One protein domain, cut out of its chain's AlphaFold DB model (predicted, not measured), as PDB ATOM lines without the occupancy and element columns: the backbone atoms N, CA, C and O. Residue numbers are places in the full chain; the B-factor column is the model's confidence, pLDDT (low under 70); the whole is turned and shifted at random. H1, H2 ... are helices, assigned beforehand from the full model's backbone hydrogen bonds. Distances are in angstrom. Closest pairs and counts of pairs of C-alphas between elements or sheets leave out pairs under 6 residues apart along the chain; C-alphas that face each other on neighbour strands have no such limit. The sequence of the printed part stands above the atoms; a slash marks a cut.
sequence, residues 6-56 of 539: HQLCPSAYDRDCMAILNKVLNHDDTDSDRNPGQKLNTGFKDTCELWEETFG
ATOM      1  N   HIS A   6      -1.633  51.325  18.774       71.69
ATOM      2  CA  HIS A   6      -2.243  51.372  17.443       71.69
ATOM      3  C   HIS A   6      -3.685  50.831  17.404       71.69
ATOM      4  O   HIS A   6      -4.444  51.214  16.523       71.69
ATOM      5  N   GLN A   7      -4.079  49.957  18.340       76.75
ATOM      6  CA  GLN A   7      -5.448  49.435  18.448       76.75
ATOM      7  C   GLN A   7      -6.344  50.363  19.274       76.75
ATOM      8  O   GLN A   7      -7.521  50.512  18.966       76.75
ATOM      9  N   LEU A   8      -5.788  50.996  20.313       78.19
ATOM     10  CA  LEU A   8      -6.535  51.883  21.210       78.19
ATOM     11  C   LEU A   8      -6.719  53.293  20.629       78.19
ATOM     12  O   LEU A   8      -7.809  53.852  20.703       78.19
ATOM     13  N   CYS A   9      -5.658  53.865  20.049       84.38
ATOM     14  CA  CYS A   9      -5.614  55.242  19.548       84.38
ATOM     15  C   CYS A   9      -4.904  55.319  18.174       84.38
ATOM     16  O   CYS A   9      -3.853  55.960  18.067       84.38
ATOM     17  N   PRO A  10      -5.453  54.701  17.108       86.75
ATOM     18  CA  PRO A  10      -4.775  54.542  15.814       86.75
ATOM     19  C   PRO A  10      -4.306  55.860  15.184       86.75
ATOM     20  O   PRO A  10      -3.195  55.939  14.673       86.75
ATOM     21  N   SER A  11      -5.112  56.922  15.257       88.69
ATOM     22  CA  SER A  11      -4.773  58.215  14.640       88.69
ATOM     23  C   SER A  11      -3.660  58.971  15.366       88.69
ATOM     24  O   SER A  11      -2.900  59.700  14.735       88.69
ATOM     25  N   ALA A  12      -3.572  58.835  16.693       88.06
ATOM     26  CA  ALA A  12      -2.467  59.412  17.457       88.06
ATOM     27  C   ALA A  12      -1.178  58.631  17.180       88.06
ATOM     28  O   ALA A  12      -0.141  59.225  16.910       88.06
ATOM     29  N   TYR A  13      -1.287  57.302  17.147       86.56
ATOM     30  CA  TYR A  13      -0.181  56.412  16.824       86.56
ATOM     31  C   TYR A  13       0.432  56.696  15.445       86.56
ATOM     32  O   TYR A  13       1.650  56.813  15.334       86.56
ATOM     33  N   ASP A  14      -0.401  56.832  14.410       89.56
ATOM     34  CA  ASP A  14       0.032  57.171  13.049       89.56
ATOM     35  C   ASP A  14       0.783  58.509  13.013       89.56
ATOM     36  O   ASP A  14       1.913  58.578  12.532       89.56
ATOM     37  N   ARG A  15       0.200  59.550  13.618       92.69
ATOM     38  CA  ARG A  15       0.802  60.885  13.688       92.69
ATOM     39  C   ARG A  15       2.169  60.864  14.368       92.69
ATOM     40  O   ARG A  15       3.114  61.444  13.839       92.69
ATOM     41  N   ASP A  16       2.274  60.192  15.511       92.62
ATOM     42  CA  ASP A  16       3.520  60.104  16.272       92.62
ATOM     43  C   ASP A  16       4.576  59.289  15.507       92.62
ATOM     44  O   ASP A  16       5.737  59.691  15.427       92.62
ATOM     45  N   CYS A  17       4.180  58.182  14.870       90.62
ATOM     46  CA  CYS A  17       5.079  57.375  14.041       90.62
ATOM     47  C   CYS A  17       5.584  58.150  12.819       90.62
ATOM     48  O   CYS A  17       6.777  58.115  12.518       90.62
ATOM     49  N   MET A  18       4.714  58.892  12.135       91.81
ATOM     50  CA  MET A  18       5.111  59.742  11.013       91.81
ATOM     51  C   MET A  18       6.018  60.891  11.467       91.81
ATOM     52  O   MET A  18       7.000  61.184  10.793       91.81
ATOM     53  N   ALA A  19       5.765  61.499  12.627       94.19
ATOM     54  CA  ALA A  19       6.613  62.568  13.155       94.19
ATOM     55  C   ALA A  19       8.013  62.081  13.576       94.19
ATOM     56  O   ALA A  19       8.995  62.790  13.370       94.19
ATOM     57  N   ILE A  20       8.111  60.886  14.168       91.75
ATOM     58  CA  ILE A  20       9.361  60.366  14.749       91.75
ATOM     59  C   ILE A  20      10.157  59.529  13.740       91.75
ATOM     60  O   ILE A  20      11.378  59.641  13.663       91.75
ATOM     61  N   LEU A  21       9.481  58.661  12.987       89.12
ATOM     62  CA  LEU A  21      10.099  57.650  12.119       89.12
ATOM     63  C   LEU A  21       9.901  57.940  10.627       89.12
ATOM     64  O   LEU A  21      10.469  57.227   9.797       89.12
ATOM     65  N   ASN A  22       9.080  58.941  10.280       91.38
ATOM     66  CA  ASN A  22       8.649  59.242   8.911       91.38
ATOM     67  C   ASN A  22       7.998  58.047   8.187       91.38
ATOM     68  O   ASN A  22       8.020  57.949   6.960       91.38
ATOM     69  N   LYS A  23       7.456  57.101   8.959       90.69
ATOM     70  CA  LYS A  23       6.698  55.941   8.488       90.69
ATOM     71  C   LYS A  23       5.885  55.352   9.632       90.69
ATOM     72  O   LYS A  23       6.301  55.416  10.789       90.69
ATOM     73  N   VAL A  24       4.789  54.680   9.298       85.69
ATOM     74  CA  VAL A  24       4.061  53.849  10.261       85.69
ATOM     75  C   VAL A  24       4.903  52.622  10.595       85.69
ATOM     76  O   VAL A  24       5.362  51.900   9.706       85.69
ATOM     77  N   LEU A  25       5.134  52.384  11.884       82.69
ATOM     78  CA  LEU A  25       5.839  51.193  12.340       82.69
ATOM     79  C   LEU A  25       4.921  49.974  12.162       82.69
ATOM     80  O   LEU A  25       3.851  49.901  12.766       82.69
ATOM     81  N   ASN A  26       5.352  49.032  11.318       76.62
ATOM     82  CA  ASN A  26       4.618  47.800  11.054       76.62
ATOM     83  C   ASN A  26       4.633  46.885  12.291       76.62
ATOM     84  O   ASN A  26       5.688  46.673  12.894       76.62
ATOM     85  N   HIS A  27       3.475  46.328  12.639       72.00
ATOM     86  CA  HIS A  27       3.318  45.373  13.730       72.00
ATOM     87  C   HIS A  27       3.013  43.993  13.152       72.00
ATOM     88  O   HIS A  27       1.887  43.713  12.755       72.00
ATOM     89  N   ASP A  28       4.031  43.143  13.107       69.75
ATOM     90  CA  ASP A  28       3.876  41.724  12.802       69.75
ATOM     91  C   ASP A  28       3.936  40.921  14.107       69.75
ATOM     92  O   ASP A  28       5.016  40.668  14.646       69.75
ATOM     93  N   ASP A  29       2.755  40.569  14.619       67.12
ATOM     94  CA  ASP A  29       2.562  39.794  15.852       67.12
ATOM     95  C   ASP A  29       2.425  38.278  15.577       67.12
ATOM     96  O   ASP A  29       1.940  37.535  16.430       67.12
ATOM     97  N   THR A  30       2.830  37.793  14.394       71.38
ATOM     98  CA  THR A  30       2.734  36.359  14.052       71.38
ATOM     99  C   THR A  30       3.814  35.498  14.707       71.38
ATOM    100  O   THR A  30       3.626  34.294  14.872       71.38
ATOM    101  N   ASP A  31       4.929  36.105  15.118       72.00
ATOM    102  CA  ASP A  31       6.000  35.418  15.831       72.00
ATOM    103  C   ASP A  31       5.680  35.329  17.330       72.00
ATOM    104  O   ASP A  31       5.467  36.341  18.004       72.00
ATOM    105  N   SER A  32       5.659  34.107  17.858       69.56
ATOM    106  CA  SER A  32       5.470  33.811  19.278       69.56
ATOM    107  C   SER A  32       6.683  33.140  19.924       69.56
ATOM    108  O   SER A  32       6.653  32.909  21.137       69.56
ATOM    109  N   ASP A  33       7.734  32.825  19.158       72.44
ATOM    110  CA  ASP A  33       8.894  32.094  19.661       72.44
ATOM    111  C   ASP A  33       9.813  33.020  20.472       72.44
ATOM    112  O   ASP A  33      10.398  33.988  19.981       72.44
ATOM    113  N   ARG A  34       9.931  32.719  21.765       67.81
ATOM    114  CA  ARG A  34      10.751  33.467  22.728       67.81
ATOM    115  C   ARG A  34      11.986  32.693  23.178       67.81
ATOM    116  O   ARG A  34      12.642  33.114  24.135       67.81
ATOM    117  N   ASN A  35      12.317  31.583  22.520       71.38
ATOM    118  CA  ASN A  35      13.490  30.794  22.867       71.38
ATOM    119  C   ASN A  35      14.787  31.631  22.796       71.38
ATOM    120  O   ASN A  35      14.866  32.622  22.060       71.38
ATOM    121  N   PRO A  36      15.823  31.270  23.578       70.62
ATOM    122  CA  PRO A  36      17.172  31.830  23.464       70.62
ATOM    123  C   PRO A  36      17.630  32.026  22.015       70.62
ATOM    124  O   PRO A  36      17.690  31.077  21.242       70.62
ATOM    125  N   GLY A  37      17.944  33.276  21.657       72.94
ATOM    126  CA  GLY A  37      18.456  33.657  20.334       72.94
ATOM    127  C   GLY A  37      17.401  33.979  19.268       72.94
ATOM    128  O   GLY A  37      17.769  34.470  18.204       72.94
ATOM    129  N   GLN A  38      16.112  33.762  19.540       78.44
ATOM    130  CA  GLN A  38      15.031  34.079  18.599       78.44
ATOM    131  C   GLN A  38      14.691  35.572  18.581       78.44
ATOM    132  O   GLN A  38      14.991  36.300  19.531       78.44
ATOM    133  N   LYS A  39      14.026  36.033  17.511       80.62
ATOM    134  CA  LYS A  39      13.709  37.452  17.247       80.62
ATOM    135  C   LYS A  39      13.096  38.162  18.455       80.62
ATOM    136  O   LYS A  39      13.564  39.240  18.818       80.62
ATOM    137  N   LEU A  40      12.090  37.569  19.106       72.19
ATOM    138  CA  LEU A  40      11.448  38.184  20.273       72.19
ATOM    139  C   LEU A  40      12.367  38.272  21.494       72.19
ATOM    140  O   LEU A  40      12.279  39.238  22.248       72.19
ATOM    141  N   ASN A  41      13.228  37.276  21.707       71.50
ATOM    142  CA  ASN A  41      14.159  37.275  22.831       71.50
ATOM    143  C   ASN A  41      15.286  38.285  22.606       71.50
ATOM    144  O   ASN A  41      15.544  39.123  23.467       71.50
ATOM    145  N   THR A  42      15.901  38.261  21.424       71.62
ATOM    146  CA  THR A  42      16.946  39.212  21.032       71.62
ATOM    147  C   THR A  42      16.410  40.641  21.065       71.62
ATOM    148  O   THR A  42      16.956  41.471  21.781       71.62
ATOM    149  N   GLY A  43      15.254  40.908  20.448       74.69
ATOM    150  CA  GLY A  43      14.635  42.236  20.488       74.69
ATOM    151  C   GLY A  43      14.249  42.692  21.900       74.69
ATOM    152  O   GLY A  43      14.360  43.876  22.219       74.69
ATOM    153  N   PHE A  44      13.828  41.773  22.779       72.25
ATOM    154  CA  PHE A  44      13.580  42.099  24.185       72.25
ATOM    155  C   PHE A  44      14.872  42.466  24.925       72.25
ATOM    156  O   PHE A  44      14.872  43.446  25.671       72.25
ATOM    157  N   LYS A  45      15.964  41.722  24.708       68.69
ATOM    158  CA  LYS A  45      17.286  42.027  25.278       68.69
ATOM    159  C   LYS A  45      17.785  43.391  24.806       68.69
ATOM    160  O   LYS A  45      18.090  44.221  25.657       68.69
ATOM    161  N   ASP A  46      17.742  43.652  23.502       74.75
ATOM    162  CA  ASP A  46      18.156  44.929  22.906       74.75
ATOM    163  C   ASP A  46      17.335  46.095  23.469       74.75
ATOM    164  O   ASP A  46      17.874  47.136  23.838       74.75
ATOM    165  N   THR A  47      16.019  45.902  23.619       75.00
ATOM    166  CA  THR A  47      15.137  46.901  24.242       75.00
ATOM    167  C   THR A  47      15.529  47.160  25.695       75.00
ATOM    168  O   THR A  47      15.516  48.307  26.133       75.00
ATOM    169  N   CYS A  48      15.863  46.117  26.460       71.56
ATOM    170  CA  CYS A  48      16.266  46.270  27.854       71.56
ATOM    171  C   CYS A  48      17.608  47.000  27.986       71.56
ATOM    172  O   CYS A  48      17.723  47.872  28.845       71.56
ATOM    173  N   GLU A  49      18.589  46.657  27.147       73.38
ATOM    174  CA  GLU A  49      19.909  47.298  27.125       73.38
ATOM    175  C   GLU A  49      19.777  48.775  26.720       73.38
ATOM    176  O   GLU A  49      20.170  49.651  27.490       73.38
ATOM    177  N   LEU A  50      19.094  49.072  25.608       78.75
ATOM    178  CA  LEU A  50      18.871  50.446  25.151       78.75
ATOM    179  C   LEU A  50      18.084  51.283  26.169       78.75
ATOM    180  O   LEU A  50      18.367  52.467  26.356       78.75
ATOM    181  N   TRP A  51      17.096  50.690  26.844       78.94
ATOM    182  CA  TRP A  51      16.335  51.376  27.889       78.94
ATOM    183  C   TRP A  51      17.209  51.725  29.098       78.94
ATOM    184  O   TRP A  51      17.121  52.840  29.616       78.94
ATOM    185  N   GLU A  52      18.062  50.797  29.541       75.88
ATOM    186  CA  GLU A  52      18.998  51.053  30.638       75.88
ATOM    187  C   GLU A  52      20.036  52.113  30.250       75.88
ATOM    188  O   GLU A  52      20.313  52.996  31.060       75.88
ATOM    189  N   GLU A  53      20.556  52.086  29.024       77.94
ATOM    190  CA  GLU A  53      21.505  53.087  28.520       77.94
ATOM    191  C   GLU A  53      20.876  54.479  28.397       77.94
ATOM    192  O   GLU A  53      21.479  55.472  28.802       77.94
ATOM    193  N   THR A  54      19.651  54.555  27.874       83.56
ATOM    194  CA  THR A  54      18.976  55.832  27.600       83.56
ATOM    195  C   THR A  54      18.454  56.487  28.876       83.56
ATOM    196  O   THR A  54      18.594  57.695  29.062       83.56
ATOM    197  N   PHE A  55      17.828  55.704  29.758       79.12
ATOM    198  CA  PHE A  55      17.097  56.236  30.914       79.12
ATOM    199  C   PHE A  55      17.769  55.940  32.247       79.12
ATOM    200  O   PHE A  55      17.333  56.445  33.280       79.12
ATOM    201  N   GLY A  56      18.801  55.093  32.267       73.75
ATOM    202  CA  GLY A  56      19.392  54.643  33.517       73.75
ATOM    203  C   GLY A  56      18.373  53.921  34.397       73.75
ATOM    204  O   GLY A  56      18.504  53.971  35.615       73.75
TER     205      GLY A  56
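Overview. This is residues 6 to 56 of the 539 residues of an uncharacterized protein of Physcomitrium patens (UniProt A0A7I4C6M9). Two separate helices, the shorter H1 and the longer H2, are joined by one long arching link, residues 22 to 38, as in an open arch with an empty middle. The printed part has 51 residues with two named helices, H1 then H2, and no named strand; the class is all helix. It is loose, with a radius of gyration of the C-alphas of 13.8 A and spans of 35 by 31 by 19 A.

Along the chain. H1, residues 10 to 21, begins at C-alpha 10 (-4.775, 54.542, 15.814) and is 15.6 A long from first to last C-alpha. H2, residues 39 to 55, is 23.5 A long and ends at C-alpha 55 (17.097, 56.236, 30.914).

Arrangement. H1 and H2 are apart, with no C-alpha of the one within 8 A of the other. In H1 and H2 every O i to N i+4 pair is within hydrogen-bond range.

Size, cuts and confidence. The C-alphas of Ser 11 and Pro 36, the two farthest apart, are 35.4 A apart. Residues 7 to 12 and 46 to 56 stand free. The printed part has no cut. Mean pLDDT of the printed part is 79.0; residues 28, 29, 32, 34 and 45 are under 70.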